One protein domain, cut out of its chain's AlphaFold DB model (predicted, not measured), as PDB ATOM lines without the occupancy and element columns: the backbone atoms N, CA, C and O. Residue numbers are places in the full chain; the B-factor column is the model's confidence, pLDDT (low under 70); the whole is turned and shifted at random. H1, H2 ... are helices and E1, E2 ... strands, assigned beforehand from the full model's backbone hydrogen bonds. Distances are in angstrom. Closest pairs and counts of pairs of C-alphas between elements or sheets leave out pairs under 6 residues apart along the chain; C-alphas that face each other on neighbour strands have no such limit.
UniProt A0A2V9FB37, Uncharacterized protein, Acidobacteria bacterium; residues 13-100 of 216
ATOM      1  N   ALA A  13      17.010  16.382 -45.720       91.69
ATOM      2  CA  ALA A  13      17.948  16.306 -44.607       91.69
ATOM      3  C   ALA A  13      18.579  14.913 -44.568       91.69
ATOM      4  O   ALA A  13      17.986  13.936 -45.030       91.69
ATOM      5  N   VAL A  14      19.784  14.815 -44.017       93.69
ATOM      6  CA  VAL A  14      20.546  13.566 -43.996       93.69
ATOM      7  C   VAL A  14      20.646  13.051 -42.573       93.69
ATOM      8  O   VAL A  14      21.319  13.635 -41.727       93.69
ATOM      9  N   LEU A  15      19.956  11.940 -42.319       93.81
ATOM     10  CA  LEU A  15      20.057  11.192 -41.076       93.81
ATOM     11  C   LEU A  15      21.189  10.170 -41.207       93.81
ATOM     12  O   LEU A  15      21.200   9.361 -42.137       93.81
ATOM     13  N   VAL A  16      22.136  10.208 -40.282       95.12
ATOM     14  CA  VAL A  16      23.340   9.381 -40.280       95.12
ATOM     15  C   VAL A  16      23.278   8.405 -39.119       95.12
ATOM     16  O   VAL A  16      23.002   8.802 -37.989       95.12
ATOM     17  N   ASN A  17      23.558   7.136 -39.399       95.06
ATOM     18  CA  ASN A  17      23.685   6.084 -38.400       95.06
ATOM     19  C   ASN A  17      25.104   5.501 -38.439       95.06
ATOM     20  O   ASN A  17      25.525   4.982 -39.474       95.06
ATOM     21  N   ILE A  18      25.831   5.579 -37.323       93.88
ATOM     22  CA  ILE A  18      27.195   5.032 -37.188       93.88
ATOM     23  C   ILE A  18      27.227   3.636 -36.552       93.88
ATOM     24  O   ILE A  18      28.301   3.055 -36.413       93.88
ATOM     25  N   THR A  19      26.079   3.084 -36.148       90.31
ATOM     26  CA  THR A  19      25.996   1.767 -35.505       90.31
ATOM     27  C   THR A  19      25.329   0.749 -36.414       90.31
ATOM     28  O   THR A  19      24.387   1.047 -37.139       90.31
ATOM     29  N   THR A  20      25.763  -0.509 -36.336       87.19
ATOM     30  CA  THR A  20      25.139  -1.629 -37.066       87.19
ATOM     31  C   THR A  20      23.771  -2.029 -36.497       87.19
ATOM     32  O   THR A  20      23.221  -3.063 -36.877       87.19
ATOM     33  N   GLU A  21      23.235  -1.266 -35.541       84.38
ATOM     34  CA  GLU A  21      21.948  -1.541 -34.916       84.38
ATOM     35  C   GLU A  21      20.821  -1.282 -35.909       84.38
ATOM     36  O   GLU A  21      20.827  -0.291 -36.648       84.38
ATOM     37  N   LYS A  22      19.863  -2.210 -35.938       85.94
ATOM     38  CA  LYS A  22      18.651  -2.090 -36.740       85.94
ATOM     39  C   LYS A  22      17.533  -1.587 -35.848       85.94
ATOM     40  O   LYS A  22      17.245  -2.192 -34.818       85.94
ATOM     41  N   TRP A  23      16.901  -0.509 -36.284       83.88
ATOM     42  CA  TRP A  23      15.782   0.105 -35.589       83.88
ATOM     43  C   TRP A  23      14.474  -0.330 -36.239       83.88
ATOM     44  O   TRP A  23      14.430  -0.470 -37.466       83.88
ATOM     45  N   PRO A  24      13.401  -0.543 -35.459       84.62
ATOM     46  CA  PRO A  24      12.089  -0.745 -36.047       84.62
ATOM     47  C   PRO A  24      11.712   0.483 -36.895       84.62
ATOM     48  O   PRO A  24      12.080   1.610 -36.535       84.62
ATOM     49  N   PRO A  25      10.985   0.294 -38.010       85.62
ATOM     50  CA  PRO A  25      10.532   1.409 -38.824       85.62
ATOM     51  C   PRO A  25       9.714   2.405 -37.997       85.62
ATOM     52  O   PRO A  25       8.819   2.023 -37.239       85.62
ATOM     53  N   ARG A  26      10.018   3.695 -38.139       85.38
ATOM     54  CA  ARG A  26       9.341   4.757 -37.393       85.38
ATOM     55  C   ARG A  26       8.102   5.188 -38.152       85.38
ATOM     56  O   ARG A  26       8.182   5.660 -39.285       85.38
ATOM     57  N   HIS A  27       6.954   4.988 -37.518       81.38
ATOM     58  CA  HIS A  27       5.661   5.347 -38.076       81.38
ATOM     59  C   HIS A  27       5.264   6.759 -37.642       81.38
ATOM     60  O   HIS A  27       5.299   7.096 -36.456       81.38
ATOM     61  N   ARG A  28       4.864   7.581 -38.610       77.62
ATOM     62  CA  ARG A  28       4.281   8.908 -38.409       77.62
ATOM     63  C   ARG A  28       3.060   9.078 -39.298       77.62
ATOM     64  O   ARG A  28       2.999   8.558 -40.411       77.62
ATOM     65  N   THR A  29       2.109   9.870 -38.822       71.44
ATOM     66  CA  THR A  29       0.837  10.126 -39.511       71.44
ATOM     67  C   THR A  29       1.021  10.808 -40.872       71.44
ATOM     68  O   THR A  29       0.209  10.612 -41.765       71.44
ATOM     69  N   TYR A  30       2.088  11.591 -41.044       69.31
ATOM     70  CA  TYR A  30       2.258  12.511 -42.175       69.31
ATOM     71  C   TYR A  30       3.256  12.050 -43.257       69.31
ATOM     72  O   TYR A  30       3.190  12.557 -44.372       69.31
ATOM     73  N   PHE A  31       4.134  11.073 -42.991       72.56
ATOM     74  CA  PHE A  31       4.998  10.466 -44.028       72.56
ATOM     75  C   PHE A  31       4.969   8.927 -44.053       72.56
ATOM     76  O   PHE A  31       5.685   8.307 -44.837       72.56
ATOM     77  N   GLY A  32       4.138   8.287 -43.225       79.56
ATOM     78  CA  GLY A  32       4.031   6.831 -43.175       79.56
ATOM     79  C   GLY A  32       5.150   6.195 -42.354       79.56
ATOM     80  O   GLY A  32       5.315   6.518 -41.183       79.56
ATOM     81  N   SER A  33       5.876   5.240 -42.937       82.12
ATOM     82  CA  SER A  33       6.933   4.479 -42.259       82.12
ATOM     83  C   SER A  33       8.306   4.854 -42.815       82.12
ATOM     84  O   SER A  33       8.507   4.775 -44.027       82.12
ATOM     85  N   LEU A  34       9.242   5.247 -41.947       86.38
ATOM     86  CA  LEU A  34      10.641   5.476 -42.312       86.38
ATOM     87  C   LEU A  34      11.546   4.441 -41.644       86.38
ATOM     88  O   LEU A  34      11.605   4.344 -40.418       86.38
ATOM     89  N   GLU A  35      12.297   3.709 -42.461       89.00
ATOM     90  CA  GLU A  35      13.369   2.833 -41.997       89.00
ATOM     91  C   GLU A  35      14.696   3.598 -41.973       89.00
ATOM     92  O   GLU A  35      15.146   4.127 -42.993       89.00
ATOM     93  N   VAL A  36      15.332   3.653 -40.800       90.12
ATOM     94  CA  VAL A  36      16.680   4.208 -40.657       90.12
ATOM     95  C   VAL A  36      17.685   3.152 -41.082       90.12
ATOM     96  O   VAL A  36      17.754   2.074 -40.494       90.12
ATOM     97  N   ARG A  37      18.474   3.465 -42.110       91.50
ATOM     98  CA  ARG A  37      19.486   2.551 -42.646       91.50
ATOM     99  C   ARG A  37      20.606   2.328 -41.631       91.50
ATOM    100  O   ARG A  37      21.012   3.250 -40.924       91.50
ATOM    101  N   SER A  38      21.140   1.116 -41.620       90.31
ATOM    102  CA  SER A  38      22.330   0.742 -40.851       90.31
ATOM    103  C   SER A  38      23.501   0.482 -41.810       90.31
ATOM    104  O   SER A  38      23.259  -0.022 -42.911       90.31
ATOM    105  N   PRO A  39      24.748   0.816 -41.427       90.75
ATOM    106  CA  PRO A  39      25.938   0.535 -42.222       90.75
ATOM    107  C   PRO A  39      26.068  -0.961 -42.497       90.75
ATOM    108  O   PRO A  39      25.793  -1.795 -41.624       90.75
ATOM    109  N   GLN A  40      26.502  -1.304 -43.710       87.00
ATOM    110  CA  GLN A  40      26.882  -2.678 -44.029       87.00
ATOM    111  C   GLN A  40      28.186  -3.063 -43.308       87.00
ATOM    112  O   GLN A  40      28.947  -2.187 -42.891       87.00
ATOM    113  N   PRO A  41      28.490  -4.367 -43.150       80.44
ATOM    114  CA  PRO A  41      29.762  -4.797 -42.577       80.44
ATOM    115  C   PRO A  41      30.952  -4.182 -43.334       80.44
ATOM    116  O   PRO A  41      31.166  -4.482 -44.505       80.44
ATOM    117  N   GLY A  42      31.720  -3.321 -42.658       80.38
ATOM    118  CA  GLY A  42      32.869  -2.608 -43.232       80.38
ATOM    119  C   GLY A  42      32.601  -1.151 -43.628       80.38
ATOM    120  O   GLY A  42      33.556  -0.422 -43.888       80.38
ATOM    121  N   GLU A  43      31.347  -0.694 -43.625       88.00
ATOM    122  CA  GLU A  43      31.015   0.717 -43.840       88.00
ATOM    123  C   GLU A  43      31.081   1.512 -42.524       88.00
ATOM    124  O   GLU A  43      30.611   1.037 -41.487       88.00
ATOM    125  N   PRO A  44      31.637   2.738 -42.531       88.12
ATOM    126  CA  PRO A  44      31.787   3.538 -41.316       88.12
ATOM    127  C   PRO A  44      30.481   4.179 -40.829       88.12
ATOM    128  O   PRO A  44      30.408   4.566 -39.662       88.12
ATOM    129  N   TYR A  45      29.494   4.352 -41.714       92.31
ATOM    130  CA  TYR A  45      28.190   4.950 -41.432       92.31
ATOM    131  C   TYR A  45      27.200   4.653 -42.568       92.31
ATOM    132  O   TYR A  45      27.606   4.368 -43.692       92.31
ATOM    133  N   ALA A  46      25.903   4.781 -42.289       93.69
ATOM    134  CA  ALA A  46      24.840   4.776 -43.291       93.69
ATOM    135  C   ALA A  46      24.097   6.112 -43.328       93.69
ATOM    136  O   ALA A  46      23.893   6.754 -42.300       93.69
ATOM    137  N   ILE A  47      23.657   6.499 -44.528       93.31
ATOM    138  CA  ILE A  47      22.884   7.719 -44.785       93.31
ATOM    139  C   ILE A  47      21.447   7.358 -45.154       93.31
ATOM    140  O   ILE A  47      21.205   6.603 -46.100       93.31
ATOM    141  N   THR A  48      20.496   7.966 -44.450       92.94
ATOM    142  CA  THR A  48      19.064   7.918 -44.751       92.94
ATOM    143  C   THR A  48      18.586   9.321 -45.140       92.94
ATOM    144  O   THR A  48      18.579  10.215 -44.291       92.94
ATOM    145  N   PRO A  49      18.199   9.555 -46.408       91.56
ATOM    146  CA  PRO A  49      17.638  10.833 -46.819       91.56
ATOM    147  C   PRO A  49      16.213  10.983 -46.274       91.56
ATOM    148  O   PRO A  49      15.362  10.119 -46.482       91.56
ATOM    149  N   VAL A  50      15.952  12.102 -45.609       91.06
ATOM    150  CA  VAL A  50      14.653  12.479 -45.043       91.06
ATOM    151  C   VAL A  50      14.100  13.644 -45.846       91.06
ATOM    152  O   VAL A  50      14.841  14.565 -46.166       91.06
ATOM    153  N   ARG A  51      12.808  13.618 -46.175       89.31
ATOM    154  CA  ARG A  51      12.125  14.699 -46.901       89.31
ATOM    155  C   ARG A  51      11.121  15.389 -45.993       89.31
ATOM    156  O   ARG A  51      10.519  14.734 -45.149       89.31
ATOM    157  N   GLY A  52      10.945  16.692 -46.199       85.75
ATOM    158  CA  GLY A  52       9.878  17.453 -45.555       85.75
ATOM    159  C   GLY A  52       8.502  16.992 -46.030       85.75
ATOM    160  O   GLY A  52       8.369  16.399 -47.104       85.75
ATOM    161  N   CYS A  53       7.477  17.277 -45.237       83.44
ATOM    162  CA  CYS A  53       6.096  16.967 -45.586       83.44
ATOM    163  C   CYS A  53       5.161  18.128 -45.247       83.44
ATOM    164  O   CYS A  53       5.347  18.841 -44.258       83.44
ATOM    165  N   THR A  54       4.116  18.274 -46.052       83.12
ATOM    166  CA  THR A  54       2.997  19.180 -45.795       83.12
ATOM    167  C   THR A  54       1.817  18.370 -45.283       83.12
ATOM    168  O   THR A  54       1.408  17.398 -45.922       83.12
ATOM    169  N   GLY A  55       1.276  18.758 -44.136       79.00
ATOM    170  CA  GLY A  55       0.078  18.167 -43.561       79.00
ATOM    171  C   GLY A  55      -1.063  19.172 -43.509       79.00
ATOM    172  O   GLY A  55      -0.857  20.383 -43.553       79.00
ATOM    173  N   VAL A  56      -2.282  18.655 -43.394       82.62
ATOM    174  CA  VAL A  56      -3.483  19.465 -43.186       82.62
ATOM    175  C   VAL A  56      -4.039  19.124 -41.814       82.62
ATOM    176  O   VAL A  56      -4.256  17.956 -41.498       82.62
ATOM    177  N   MET A  57      -4.241  20.142 -40.986       82.75
ATOM    178  CA  MET A  57      -4.887  20.027 -39.688       82.75
ATOM    179  C   MET A  57      -6.318  20.548 -39.802       82.75
ATOM    180  O   MET A  57      -6.536  21.701 -40.173       82.75
ATOM    181  N   ASP A  58      -7.292  19.694 -39.497       83.75
ATOM    182  CA  ASP A  58      -8.699  20.083 -39.407       83.75
ATOM    183  C   ASP A  58      -8.960  20.701 -38.028       83.75
ATOM    184  O   ASP A  58      -8.766  20.054 -36.999       83.75
ATOM    185  N   LEU A  59      -9.360  21.971 -38.010       82.31
ATOM    186  CA  LEU A  59      -9.692  22.711 -36.792       82.31
ATOM    187  C   LEU A  59     -11.198  22.676 -36.477       82.31
ATOM    188  O   LEU A  59     -11.639  23.356 -35.548       82.31
ATOM    189  N   GLY A  60     -11.992  21.915 -37.233       82.25
ATOM    190  CA  GLY A  60     -13.448  21.943 -37.158       82.25
ATOM    191  C   GLY A  60     -14.046  23.138 -37.903       82.25
ATOM    192  O   GLY A  60     -13.345  23.987 -38.457       82.25
ATOM    193  N   ASP A  61     -15.377  23.198 -37.978       85.81
ATOM    194  CA  ASP A  61     -16.119  24.264 -38.672       85.81
ATOM    195  C   ASP A  61     -15.661  24.524 -40.124       85.81
ATOM    196  O   ASP A  61     -15.665  25.664 -40.595       85.81
ATOM    197  N   LYS A  62     -15.261  23.464 -40.847       80.00
ATOM    198  CA  LYS A  62     -14.712  23.520 -42.220       80.00
ATOM    199  C   LYS A  62     -13.428  24.355 -42.354       80.00
ATOM    200  O   LYS A  62     -13.098  24.786 -43.460       80.00
ATOM    201  N   ARG A  63     -12.703  24.598 -41.261       79.88
ATOM    202  CA  ARG A  63     -11.420  25.305 -41.283       79.88
ATOM    203  C   ARG A  63     -10.294  24.291 -41.277       79.88
ATOM    204  O   ARG A  63     -10.127  23.537 -40.327       79.88
ATOM    205  N   THR A  64      -9.500  24.318 -42.333       85.12
ATOM    206  CA  THR A  64      -8.266  23.549 -42.426       85.12
ATOM    207  C   THR A  64      -7.085  24.502 -42.385       85.12
ATOM    208  O   THR A  64      -7.132  25.596 -42.947       85.12
ATOM    209  N   VAL A  65      -6.037  24.105 -41.668       85.31
ATOM    210  CA  VAL A  65      -4.761  24.818 -41.641       85.31
ATOM    211  C   VAL A  65      -3.694  23.889 -42.180       85.31
ATOM    212  O   VAL A  65      -3.506  22.780 -41.680       85.31
ATOM    213  N   GLU A  66      -3.002  24.348 -43.213       83.94
ATOM    214  CA  GLU A  66      -1.818  23.676 -43.728       83.94
ATOM    215  C   GLU A  66      -0.642  23.944 -42.789       83.94
ATOM    216  O   GLU A  66      -0.403  25.080 -42.372       83.94
ATOM    217  N   TYR A  67       0.091  22.891 -42.451       83.50
ATOM    218  CA  TYR A  67       1.353  22.997 -41.738       83.50
ATOM    219  C   TYR A  67       2.454  22.311 -42.540       83.50
ATOM    220  O   TYR A  67       2.248  21.266 -43.162       83.50
ATOM    221  N   CYS A  68       3.642  22.900 -42.507       83.06
ATOM    222  CA  CYS A  68       4.832  22.354 -43.141       83.06
ATOM    223  C   CYS A  68       5.776  21.873 -42.046       83.06
ATOM    224  O   CYS A  68       6.106  22.647 -41.152       83.06
ATOM    225  N   ILE A  69       6.222  20.623 -42.139       86.75
ATOM    226  CA  ILE A  69       7.330  20.116 -41.332       86.75
ATOM    227  C   ILE A  69       8.533  19.979 -42.255       86.75
ATOM    228  O   ILE A  69       8.478  19.295 -43.284       86.75
ATOM    229  N   THR A  70       9.621  20.655 -41.909       90.00
ATOM    230  CA  THR A  70      10.848  20.624 -42.700       90.00
ATOM    231  C   THR A  70      11.524  19.255 -42.611       90.00
ATOM    232  O   THR A  70      11.389  18.524 -41.628       90.00
ATOM    233  N   ALA A  71      12.308  18.906 -43.636       90.56
ATOM    234  CA  ALA A  71      13.080  17.663 -43.645       90.56
ATOM    235  C   ALA A  71      13.985  17.534 -42.409       90.56
ATOM    236  O   ALA A  71      14.152  16.445 -41.859       90.56
ATOM    237  N   ARG A  72      14.549  18.665 -41.967       91.06
ATOM    238  CA  ARG A  72      15.448  18.739 -40.819       91.06
ATOM    239  C   ARG A  72      14.724  18.486 -39.503       91.06
ATOM    240  O   ARG A  72      15.213  17.680 -38.724       91.06
ATOM    241  N   GLU A  73      13.561  19.097 -39.284       90.44
ATOM    242  CA  GLU A  73      12.755  18.850 -38.078       90.44
ATOM    243  C   GLU A  73      12.369  17.375 -37.956       90.44
ATOM    244  O   GLU A  73      12.487  16.796 -36.878       90.44
ATOM    245  N   ILE A  74      11.984  16.742 -39.070       90.31
ATOM    246  CA  ILE A  74      11.681  15.305 -39.095       90.31
ATOM    247  C   ILE A  74      12.927  14.486 -38.747       90.31
ATOM    248  O   ILE A  74      12.863  13.590 -37.909       90.31
ATOM    249  N   ALA A  75      14.068  14.781 -39.376       92.25
ATOM    250  CA  ALA A  75      15.306  14.050 -39.124       92.25
ATOM    251  C   ALA A  75      15.773  14.198 -37.664       92.25
ATOM    252  O   ALA A  75      16.188  13.218 -37.048       92.25
ATOM    253  N   GLU A  76      15.674  15.402 -37.095       93.00
ATOM    254  CA  GLU A  76      16.049  15.689 -35.709       93.00
ATOM    255  C   GLU A  76      15.104  15.015 -34.710       93.00
ATOM    256  O   GLU A  76      15.566  14.492 -33.696       93.00
ATOM    257  N   ASP A  77      13.800  14.975 -34.999       91.88
ATOM    258  CA  ASP A  77      12.817  14.254 -34.187       91.88
ATOM    259  C   ASP A  77      13.103  12.748 -34.158       91.88
ATOM    260  O   ASP A  77      13.169  12.146 -33.088       91.88
ATOM    261  N   ILE A  78      13.380  12.151 -35.321       91.88
ATOM    262  CA  ILE A  78      13.713  10.724 -35.436       91.88
ATOM    263  C   ILE A  78      15.037  10.406 -34.737       91.88
ATOM    264  O   ILE A  78      15.127   9.417 -34.009       91.88
ATOM    265  N   ALA A  79      16.063  11.244 -34.919       93.50
ATOM    266  CA  ALA A  79      17.337  11.081 -34.225       93.50
ATOM    267  C   ALA A  79      17.157  11.159 -32.703       93.50
ATOM    268  O   ALA A  79      17.759  10.379 -31.968       93.50
ATOM    269  N   ARG A  80      16.322  12.085 -32.218       92.31
ATOM    270  CA  ARG A  80      16.025  12.240 -30.791       92.31
ATOM    271  C   ARG A  80      15.270  11.038 -30.237       92.31
ATOM    272  O   ARG A  80      15.647  10.549 -29.181       92.31
ATOM    273  N   GLU A  81      14.249  10.557 -30.944       91.50
ATOM    274  CA  GLU A  81      13.488   9.365 -30.555       91.50
ATOM    275  C   GLU A  81      14.417   8.156 -30.414       91.50
ATOM    276  O   GLU A  81      14.496   7.573 -29.338       91.50
ATOM    277  N   ILE A  82      15.196   7.842 -31.456       91.44
ATOM    278  CA  ILE A  82      16.113   6.695 -31.435       91.44
ATOM    279  C   ILE A  82      17.141   6.832 -30.318       91.44
ATOM    280  O   ILE A  82      17.404   5.874 -29.598       91.44
ATOM    281  N   ASN A  83      17.720   8.022 -30.146       92.81
ATOM    282  CA  ASN A  83      18.707   8.224 -29.096       92.81
ATOM    283  C   ASN A  83      18.110   8.157 -27.691       92.81
ATOM    284  O   ASN A  83      18.875   7.890 -26.780       92.81
ATOM    285  N   ASN A  84      16.802   8.346 -27.509       90.44
ATOM    286  CA  ASN A  84      16.132   8.301 -26.208       90.44
ATOM    287  C   ASN A  84      15.431   6.963 -25.912       90.44
ATOM    288  O   ASN A  84      14.897   6.805 -24.815       90.44
ATOM    289  N   ASP A  85      15.440   5.992 -26.836       87.88
ATOM    290  CA  ASP A  85      14.804   4.673 -26.637       87.88
ATOM    291  C   ASP A  85      15.336   3.946 -25.380       87.88
ATOM    292  O   ASP A  85      14.605   3.174 -24.762       87.88
ATOM    293  N   SER A  86      16.585   4.212 -24.970       86.12
ATOM    294  CA  SER A  86      17.201   3.636 -23.758       86.12
ATOM    295  C   SER A  86      17.190   4.565 -22.536       86.12
ATOM    296  O   SER A  86      17.835   4.258 -21.533       86.12
ATOM    297  N   GLY A  87      16.454   5.679 -22.590       86.00
ATOM    298  CA  GLY A  87      16.278   6.616 -21.482       86.00
ATOM    299  C   GLY A  87      16.933   7.983 -21.687       86.00
ATOM    300  O   GLY A  87      17.374   8.359 -22.771       86.00
ATOM    301  N   GLU A  88      16.956   8.784 -20.624       83.12
ATOM    302  CA  GLU A  88      17.495  10.139 -20.692       83.12
ATOM    303  C   GLU A  88      19.023  10.130 -20.841       83.12
ATOM    304  O   GLU A  88      19.753   9.471 -20.098       83.12
ATOM    305  N   GLY A  89      19.518  10.886 -21.821       82.94
ATOM    306  CA  GLY A  89      20.946  11.003 -22.090       82.94
ATOM    307  C   GLY A  89      21.567   9.767 -22.741       82.94
ATOM    308  O   GLY A  89      22.799   9.656 -22.724       82.94
ATOM    309  N   SER A  90      20.772   8.847 -23.297       90.56
ATOM    310  CA  SER A  90      21.300   7.806 -24.178       90.56
ATOM    311  C   SER A  90      21.695   8.368 -25.545       90.56
ATOM    312  O   SER A  90      21.254   9.435 -25.979       90.56
ATOM    313  N   PHE A  91      22.617   7.673 -26.206       93.69
ATOM    314  CA  PHE A  91      23.055   8.025 -27.548       93.69
ATOM    315  C   PHE A  91      23.414   6.757 -28.314       93.69
ATOM    316  O   PHE A  91      24.400   6.092 -28.014       93.69
ATOM    317  N   HIS A  92      22.609   6.439 -29.320       91.00
ATOM    318  CA  HIS A  92      22.691   5.211 -30.109       91.00
ATOM    319  C   HIS A  92      23.443   5.392 -31.438       91.00
ATOM    320  O   HIS A  92      23.415   4.520 -32.307       91.00
ATOM    321  N   GLY A  93      24.131   6.526 -31.606       92.38
ATOM    322  CA  GLY A  93      24.921   6.806 -32.806       92.38
ATOM    323  C   GLY A  93      24.095   7.272 -34.002       92.38
ATOM    324  O   GLY A  93      24.535   7.116 -35.139       92.38
ATOM    325  N   VAL A  94      22.913   7.845 -33.769       94.38
ATOM    326  CA  VAL A  94      22.099   8.447 -34.831       94.38
ATOM    327  C   VAL A  94      22.130   9.967 -34.705       94.38
ATOM    328  O   VAL A  94      21.870  10.507 -33.634       94.38
ATOM    329  N   PHE A  95      22.453  10.680 -35.782       95.62
ATOM    330  CA  PHE A  95      22.489  12.146 -35.795       95.62
ATOM    331  C   PHE A  95      22.114  12.712 -37.167       95.62
ATOM    332  O   PHE A  95      22.046  11.982 -38.152       95.62
ATOM    333  N   VAL A  96      21.856  14.018 -37.239       95.44
ATOM    334  CA  VAL A  96      21.548  14.717 -38.495       95.44
ATOM    335  C   VAL A  96      22.794  15.458 -38.964       95.44
ATOM    336  O   VAL A  96      23.334  16.266 -38.211       95.44
ATOM    337  N   ALA A  97      23.250  15.184 -40.186       94.31
ATOM    338  CA  ALA A  97      24.382  15.893 -40.778       94.31
ATOM    339  C   ALA A  97      23.990  17.328 -41.158       94.31
ATOM    340  O   ALA A  97      22.854  17.591 -41.566       94.31
ATOM    341  N   ALA A  98      24.937  18.264 -41.065       90.75
ATOM    342  CA  ALA A  98      24.711  19.645 -41.487       90.75
ATOM    343  C   ALA A  98      24.525  19.793 -43.010       90.75
ATOM    344  O   ALA A  98      23.886  20.750 -43.450       90.75
ATOM    345  N   GLY A  99      25.069  18.862 -43.801       88.12
ATOM    346  CA  GLY A  99      24.991  18.851 -45.264       88.12
ATOM    347  C   GLY A  99      24.526  17.512 -45.841       88.12
ATOM    348  O   GLY A  99      24.026  16.643 -45.133       88.12
ATOM    349  N   GLU A 100      24.717  17.337 -47.152       86.06
ATOM    350  CA  GLU A 100      24.359  16.102 -47.875       86.06
ATOM    351  C   GLU A 100      25.204  14.888 -47.458       86.06
ATOM    352  O   GLU A 100      24.805  13.739 -47.645       86.06
TER     353      GLU A 100
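Overview. This is residues 13 to 100 of the 216 residues of an uncharacterized protein of Acidobacteria bacterium (UniProt A0A2V9FB37). A small three-stranded sheet, E4, E1 and E7, is covered on one face by the helix H1, making two layers, and a long hairpin arm, E5 and E6, continues from E4 away from this body and makes much of the length. A second, short hairpin, E2 and E3, lies beside H1. The printed part has 88 residues, in the order E1, E2, E3, E4, E5, E6, H1, E7, of mixed class; the three sheets are antiparallel. It is loose, with a radius of gyration of the C-alphas of 15.1 A, and elongated, spanning 55 by 29 by 20 A.

Arrangement. In the largest sheet, the inner strand E1, residues 13 to 17, has E4, residues 46 to 51, and E7, residues 94 to 97, as antiparallel neighbours. N 15 and O 48 are 3.0 A apart, and N 16 and O 95 2.8 A. The sheet is only just strongly twisted, its C-alphas lying up to 4.1 A off the best plane. H1, residues 71 to 84, is on this sheet at a height of 8.3 A, over E1 and E7; it runs along the strands, at 8 degrees to E1 on the local plane. The closest C-alphas of H1 and E7 are Ala 79 and Val 94, 5.5 A. In H1 every O i to N i+4 pair is within hydrogen-bond range. E4 runs on into E5, residues 53 to 58, at 44 degrees. E5 and E6, residues 64 to 69, form a hairpin, with N 55 and O 67 at 2.9 A. E2, residues 26 to 28, and E3, residues 32 to 34, form another, with N 28 and O 32 at 2.8 A; E3 and H1 are apart.

Along the chain. E1 begins at C-alpha 13 (17.948, 16.306, -44.607). E4 measures 16.5 A, E5 16.3 A, E6 16.0 A and H1 20.0 A. E7 ends at C-alpha 97 (24.382, 15.893, -40.778).

Size, cuts and confidence. The C-alphas farthest apart, those of Gly 42 and Asp 61, are 56.1 A apart. The printed part has no cut, and the link from E3 to E4 is long, 11 residues. Mean pLDDT of the printed part is 87.5; residue 30 is under 70.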